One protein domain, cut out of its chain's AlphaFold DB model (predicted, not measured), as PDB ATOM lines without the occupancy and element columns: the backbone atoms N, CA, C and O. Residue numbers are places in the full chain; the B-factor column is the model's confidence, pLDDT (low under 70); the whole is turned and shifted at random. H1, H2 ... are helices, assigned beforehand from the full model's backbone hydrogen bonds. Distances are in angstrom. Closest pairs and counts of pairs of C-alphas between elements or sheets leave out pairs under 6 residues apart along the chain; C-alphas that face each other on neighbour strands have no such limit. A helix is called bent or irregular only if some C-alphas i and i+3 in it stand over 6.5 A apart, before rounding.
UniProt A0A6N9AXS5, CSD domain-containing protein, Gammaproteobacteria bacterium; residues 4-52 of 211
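AT A GLANCE: This is residues 4 to 52 of the 211 residues of the protein "CSD domain-containing protein" of Gammaproteobacteria bacterium (UniProt A0A6N9AXS5). Two nearly straight helices run side by side in opposite ways, joined at one end by a tight turn, as a flat, open U with one arm longer than the other. H1 is the long arm, whose residues 4 to 14 stick out past the rest, and H2 is the shorter one that folds back beside it with few contacts. The printed part has 49 residues with two named helices, H1 then H2, and no named strand; its class is all helix. The whole is loose, with a radius of gyration of the C-alphas of 13.3 A, and spans 44 by 21 by 6 A.

HOW THE PARTS SIT: Start at the first printed residue with H1, residues 4 to 28, and go on to H2, residues 34 to 52. Their lines stand at a shallow tilt of 9 degrees, and they run opposite ways. They are close but not clearly touching: look at Thr 26 and Met 37, whose C-alphas, the closest of the two helices, are 7.3 A apart. Centre to centre the helices are 14.9 A apart. In both H1 and H2, every O i to N i+4 pair is within hydrogen-bond range.

IN THESE COORDINATES: Find C-alpha 4 at (20.652, -44.827, 26.964); from there H1 runs 36.6 A to C-alpha 28 at (42.658, -57.599, 0.610). After the tight link of 5 residues, find C-alpha 34 at (50.966, -47.454, 0.576), where H2 begins. It runs 26.9 A and ends at C-alpha 52, at (33.634, -36.029, 17.761). Neither helix is bent.

THE WHOLE: The two C-alphas farthest apart are those of Lys 4 and Gly 32, at 44.1 A, while those of Lys 4 and Val 52 are 18.2 A apart. Residues 4 to 14, which belong to H1, and residues 30 to 35 stand free. The printed part has no cut. In the B-factor column of this model, the mean pLDDT of the printed part is 79.7, and residues 30 to 31 are under 70.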
ATOM      1  N   LYS A   4      19.217 -45.098  26.768       74.06
ATOM      2  CA  LYS A   4      20.652 -44.827  26.964       74.06
ATOM      3  C   LYS A   4      21.530 -46.058  26.710       74.06
ATOM      4  O   LYS A   4      22.584 -45.935  26.107       74.06
ATOM      5  N   LEU A   5      21.074 -47.238  27.126       76.88
ATOM      6  CA  LEU A   5      21.794 -48.497  26.958       76.88
ATOM      7  C   LEU A   5      21.777 -48.954  25.489       76.88
ATOM      8  O   LEU A   5      22.808 -49.350  24.962       76.88
ATOM      9  N   LEU A   6      20.641 -48.792  24.797       74.12
ATOM     10  CA  LEU A   6      20.533 -49.044  23.352       74.12
ATOM     11  C   LEU A   6      21.479 -48.138  22.537       74.12
ATOM     12  O   LEU A   6      22.092 -48.583  21.574       74.12
ATOM     13  N   LEU A   7      21.627 -46.877  22.950       76.25
ATOM     14  CA  LEU A   7      22.505 -45.902  22.296       76.25
ATOM     15  C   LEU A   7      23.992 -46.251  22.490       76.25
ATOM     16  O   LEU A   7      24.776 -46.157  21.549       76.25
ATOM     17  N   VAL A   8      24.367 -46.722  23.684       75.50
ATOM     18  CA  VAL A   8      25.729 -47.191  23.989       75.50
ATOM     19  C   VAL A   8      26.069 -48.455  23.194       75.50
ATOM     20  O   VAL A   8      27.125 -48.508  22.571       75.50
ATOM     21  N   PHE A   9      25.159 -49.431  23.127       76.00
ATOM     22  CA  PHE A   9      25.359 -50.626  22.301       76.00
ATOM     23  C   PHE A   9      25.431 -50.305  20.801       76.00
ATOM     24  O   PHE A   9      26.233 -50.909  20.094       76.00
ATOM     25  N   GLY A  10      24.672 -49.313  20.323       76.25
ATOM     26  CA  GLY A  10      24.773 -48.824  18.947       76.25
ATOM     27  C   GLY A  10      26.138 -48.201  18.634       76.25
ATOM     28  O   GLY A  10      26.733 -48.513  17.608       76.25
ATOM     29  N   LEU A  11      26.678 -47.375  19.533       77.31
ATOM     30  CA  LEU A  11      28.003 -46.763  19.368       77.31
ATOM     31  C   LEU A  11      29.134 -47.801  19.372       77.31
ATOM     32  O   LEU A  11      30.042 -47.725  18.544       77.31
ATOM     33  N   ILE A  12      29.055 -48.791  20.266       78.38
ATOM     34  CA  ILE A  12      30.032 -49.885  20.348       78.38
ATOM     35  C   ILE A  12      29.955 -50.768  19.093       78.38
ATOM     36  O   ILE A  12      30.985 -51.099  18.510       78.38
ATOM     37  N   GLY A  13      28.743 -51.093  18.632       80.19
ATOM     38  CA  GLY A  13      28.530 -51.892  17.425       80.19
ATOM     39  C   GLY A  13      29.077 -51.227  16.161       80.19
ATOM     40  O   GLY A  13      29.741 -51.885  15.364       80.19
ATOM     41  N   VAL A  14      28.875 -49.914  16.005       82.44
ATOM     42  CA  VAL A  14      29.407 -49.159  14.857       82.44
ATOM     43  C   VAL A  14      30.936 -49.109  14.885       82.44
ATOM     44  O   VAL A  14      31.558 -49.264  13.838       82.44
ATOM     45  N   GLY A  15      31.558 -48.960  16.059       78.00
ATOM     46  CA  GLY A  15      33.020 -48.971  16.190       78.00
ATOM     47  C   GLY A  15      33.646 -50.322  15.834       78.00
ATOM     48  O   GLY A  15      34.615 -50.375  15.075       78.00
ATOM     49  N   LEU A  16      33.061 -51.419  16.327       82.44
ATOM     50  CA  LEU A  16      33.536 -52.774  16.035       82.44
ATOM     51  C   LEU A  16      33.365 -53.124  14.553       82.44
ATOM     52  O   LEU A  16      34.308 -53.606  13.928       82.44
ATOM     53  N   PHE A  17      32.213 -52.789  13.968       84.19
ATOM     54  CA  PHE A  17      31.958 -52.974  12.540       84.19
ATOM     55  C   PHE A  17      32.937 -52.176  11.668       84.19
ATOM     56  O   PHE A  17      33.477 -52.700  10.695       84.19
ATOM     57  N   TRP A  18      33.233 -50.930  12.049       81.00
ATOM     58  CA  TRP A  18      34.186 -50.090  11.323       81.00
ATOM     59  C   TRP A  18      35.611 -50.643  11.400       81.00
ATOM     60  O   TRP A  18      36.322 -50.666  10.397       81.00
ATOM     61  N   SER A  19      36.028 -51.127  12.573       83.50
ATOM     62  CA  SER A  19      37.357 -51.721  12.751       83.50
ATOM     63  C   SER A  19      37.544 -52.999  11.925       83.50
ATOM     64  O   SER A  19      38.583 -53.162  11.285       83.50
ATOM     65  N   ALA A  20      36.516 -53.855  11.864       83.44
ATOM     66  CA  ALA A  20      36.522 -55.076  11.066       83.44
ATOM     67  C   ALA A  20      36.591 -54.762   9.565       83.44
ATOM     68  O   ALA A  20      37.423 -55.324   8.858       83.44
ATOM     69  N   LEU A  21      35.808 -53.782   9.096       84.81
ATOM     70  CA  LEU A  21      35.836 -53.334   7.704       84.81
ATOM     71  C   LEU A  21      37.220 -52.800   7.297       84.81
ATOM     72  O   LEU A  21      37.715 -53.111   6.216       84.81
ATOM     73  N   VAL A  22      37.869 -52.021   8.169       82.69
ATOM     74  CA  VAL A  22      39.224 -51.501   7.921       82.69
ATOM     75  C   VAL A  22      40.250 -52.633   7.885       82.69
ATOM     76  O   VAL A  22      41.087 -52.654   6.982       82.69
ATOM     77  N   ALA A  23      40.177 -53.592   8.810       80.62
ATOM     78  CA  ALA A  23      41.072 -54.748   8.826       80.62
ATOM     79  C   ALA A  23      40.920 -55.609   7.558       80.62
ATOM     80  O   ALA A  23      41.912 -56.002   6.948       80.62
ATOM     81  N   GLU A  24      39.689 -55.836   7.105       81.56
ATOM     82  CA  GLU A  24      39.386 -56.689   5.953       81.56
ATOM     83  C   GLU A  24      39.759 -56.032   4.613       81.56
ATOM     84  O   GLU A  24      40.273 -56.693   3.707       81.56
ATOM     85  N   ILE A  25      39.618 -54.705   4.508       79.88
ATOM     86  CA  ILE A  25      40.139 -53.920   3.376       79.88
ATOM     87  C   ILE A  25      41.674 -53.910   3.382       79.88
ATOM     88  O   ILE A  25      42.292 -54.042   2.326       79.88
ATOM     89  N   THR A  26      42.296 -53.809   4.560       76.31
ATOM     90  CA  THR A  26      43.760 -53.833   4.701       76.31
ATOM     91  C   THR A  26      44.345 -55.184   4.275       76.31
ATOM     92  O   THR A  26      45.385 -55.218   3.625       76.31
ATOM     93  N   LEU A  27      43.661 -56.297   4.569       74.12
ATOM     94  CA  LEU A  27      44.111 -57.648   4.204       74.12
ATOM     95  C   LEU A  27      43.895 -57.995   2.722       74.12
ATOM     96  O   LEU A  27      44.640 -58.805   2.173       74.12
ATOM     97  N   ARG A  28      42.909 -57.383   2.050       77.00
ATOM     98  CA  ARG A  28      42.658 -57.599   0.610       77.00
ATOM     99  C   ARG A  28      43.632 -56.866  -0.310       77.00
ATOM    100  O   ARG A  28      43.804 -57.278  -1.455       77.00
ATOM    101  N   PHE A  29      44.271 -55.802   0.166       72.69
ATOM    102  CA  PHE A  29      45.242 -55.029  -0.605       72.69
ATOM    103  C   PHE A  29      46.668 -55.389  -0.159       72.69
ATOM    104  O   PHE A  29      47.229 -54.761   0.735       72.69
ATOM    105  N   LEU A  30      47.243 -56.418  -0.797       62.56
ATOM    106  CA  LEU A  30      48.640 -56.857  -0.643       62.56
ATOM    107  C   LEU A  30      49.664 -55.690  -0.692       62.56
ATOM    108  O   LEU A  30      49.376 -54.636  -1.274       62.56
ATOM    109  N   PRO A  31      50.876 -55.860  -0.114       63.75
ATOM    110  CA  PRO A  31      51.843 -54.779   0.093       63.75
ATOM    111  C   PRO A  31      52.405 -54.255  -1.232       63.75
ATOM    112  O   PRO A  31      53.344 -54.794  -1.806       63.75
ATOM    113  N   GLY A  32      51.817 -53.165  -1.706       70.81
ATOM    114  CA  GLY A  32      52.299 -52.402  -2.859       70.81
ATOM    115  C   GLY A  32      51.728 -50.988  -2.897       70.81
ATOM    116  O   GLY A  32      52.396 -50.055  -3.332       70.81
ATOM    117  N   ASN A  33      50.528 -50.795  -2.336       74.12
ATOM    118  CA  ASN A  33      49.784 -49.542  -2.455       74.12
ATOM    119  C   ASN A  33      49.708 -48.773  -1.123       74.12
ATOM    120  O   ASN A  33      48.631 -48.559  -0.566       74.12
ATOM    121  N   PHE A  34      50.857 -48.296  -0.634       79.62
ATOM    122  CA  PHE A  34      50.966 -47.454   0.576       79.62
ATOM    123  C   PHE A  34      50.119 -46.171   0.514       79.62
ATOM    124  O   PHE A  34      49.660 -45.663   1.540       79.62
ATOM    125  N   ILE A  35      49.888 -45.659  -0.695       82.69
ATOM    126  CA  ILE A  35      49.071 -44.466  -0.940       82.69
ATOM    127  C   ILE A  35      47.613 -44.735  -0.555       82.69
ATOM    128  O   ILE A  35      47.005 -43.936   0.152       82.69
ATOM    129  N   ILE A  36      47.071 -45.887  -0.957       80.62
ATOM    130  CA  ILE A  36      45.687 -46.270  -0.653       80.62
ATOM    131  C   ILE A  36      45.525 -46.470   0.857       80.62
ATOM    132  O   ILE A  36      44.570 -45.962   1.439       80.62
ATOM    133  N   MET A  37      46.502 -47.104   1.511       78.69
ATOM    134  CA  MET A  37      46.509 -47.272   2.970       78.69
ATOM    135  C   MET A  37      46.514 -45.926   3.703       78.69
ATOM    136  O   MET A  37      45.731 -45.715   4.627       78.69
ATOM    137  N   SER A  38      47.336 -44.979   3.245       83.62
ATOM    138  CA  SER A  38      47.407 -43.634   3.827       83.62
ATOM    139  C   SER A  38      46.087 -42.874   3.669       83.62
ATOM    140  O   SER A  38      45.642 -42.212   4.605       83.62
ATOM    141  N   ILE A  39      45.431 -43.000   2.511       86.19
ATOM    142  CA  ILE A  39      44.132 -42.372   2.244       86.19
ATOM    143  C   ILE A  39      43.040 -42.986   3.127       86.19
ATOM    144  O   ILE A  39      42.269 -42.245   3.733       86.19
ATOM    145  N   LEU A  40      42.985 -44.313   3.257       81.62
ATOM    146  CA  LEU A  40      41.980 -44.996   4.080       81.62
ATOM    147  C   LEU A  40      42.111 -44.643   5.567       81.62
ATOM    148  O   LEU A  40      41.113 -44.322   6.217       81.62
ATOM    149  N   VAL A  41      43.339 -44.626   6.092       83.06
ATOM    150  CA  VAL A  41      43.616 -44.226   7.481       83.06
ATOM    151  C   VAL A  41      43.272 -42.750   7.700       83.06
ATOM    152  O   VAL A  41      42.644 -42.399   8.701       83.06
ATOM    153  N   PHE A  42      43.620 -41.880   6.751       87.56
ATOM    154  CA  PHE A  42      43.314 -40.454   6.842       87.56
ATOM    155  C   PHE A  42      41.805 -40.179   6.805       87.56
ATOM    156  O   PHE A  42      41.303 -39.409   7.625       87.56
ATOM    157  N   LEU A  43      41.063 -40.843   5.912       84.94
ATOM    158  CA  LEU A  43      39.605 -40.728   5.827       84.94
ATOM    159  C   LEU A  43      38.917 -41.251   7.092       84.94
ATOM    160  O   LEU A  43      37.978 -40.619   7.576       84.94
ATOM    161  N   SER A  44      39.415 -42.348   7.670       82.44
ATOM    162  CA  SER A  44      38.933 -42.858   8.958       82.44
ATOM    163  C   SER A  44      39.138 -41.832  10.081       82.44
ATOM    164  O   SER A  44      38.183 -41.493  10.781       82.44
ATOM    165  N   CYS A  45      40.338 -41.254  10.194       85.06
ATOM    166  CA  CYS A  45      40.652 -40.243  11.206       85.06
ATOM    167  C   CYS A  45      39.812 -38.966  11.034       85.06
ATOM    168  O   CYS A  45      39.275 -38.432  12.006       85.06
ATOM    169  N   MET A  46      39.636 -38.506   9.792       87.50
ATOM    170  CA  MET A  46      38.791 -37.355   9.471       87.50
ATOM    171  C   MET A  46      37.336 -37.591   9.873       87.50
ATOM    172  O   MET A  46      36.723 -36.703  10.459       87.50
ATOM    173  N   PHE A  47      36.785 -38.777   9.602       86.38
ATOM    174  CA  PHE A  47      35.396 -39.082   9.938       86.38
ATOM    175  C   PHE A  47      35.190 -39.191  11.452       86.38
ATOM    176  O   PHE A  47      34.269 -38.571  11.983       86.38
ATOM    177  N   SER A  48      36.078 -39.885  12.172       84.62
ATOM    178  CA  SER A  48      36.037 -39.961  13.638       84.62
ATOM    179  C   SER A  48      36.212 -38.586  14.288       84.62
ATOM    180  O   SER A  48      35.445 -38.222  15.178       84.62
ATOM    181  N   GLY A  49      37.170 -37.786  13.812       85.19
ATOM    182  CA  GLY A  49      37.414 -36.430  14.303       85.19
ATOM    183  C   GLY A  49      36.245 -35.484  14.026       85.19
ATOM    184  O   GLY A  49      35.837 -34.733  14.912       85.19
ATOM    185  N   LEU A  50      35.647 -35.556  12.832       83.56
ATOM    186  CA  LEU A  50      34.470 -34.767  12.474       83.56
ATOM    187  C   LEU A  50      33.247 -35.179  13.301       83.56
ATOM    188  O   LEU A  50      32.503 -34.309  13.749       83.56
ATOM    189  N   LEU A  51      33.059 -36.477  13.555       79.44
ATOM    190  CA  LEU A  51      31.975 -36.988  14.393       79.44
ATOM    191  C   LEU A  51      32.114 -36.495  15.844       79.44
ATOM    192  O   LEU A  51      31.146 -35.997  16.417       79.44
ATOM    193  N   VAL A  52      33.324 -36.549  16.414       82.81
ATOM    194  CA  VAL A  52      33.634 -36.029  17.761       82.81
ATOM    195  C   VAL A  52      33.469 -34.509  17.827       82.81
ATOM    196  O   VAL A  52      32.901 -33.989  18.792       82.81
TER     197      VAL A  52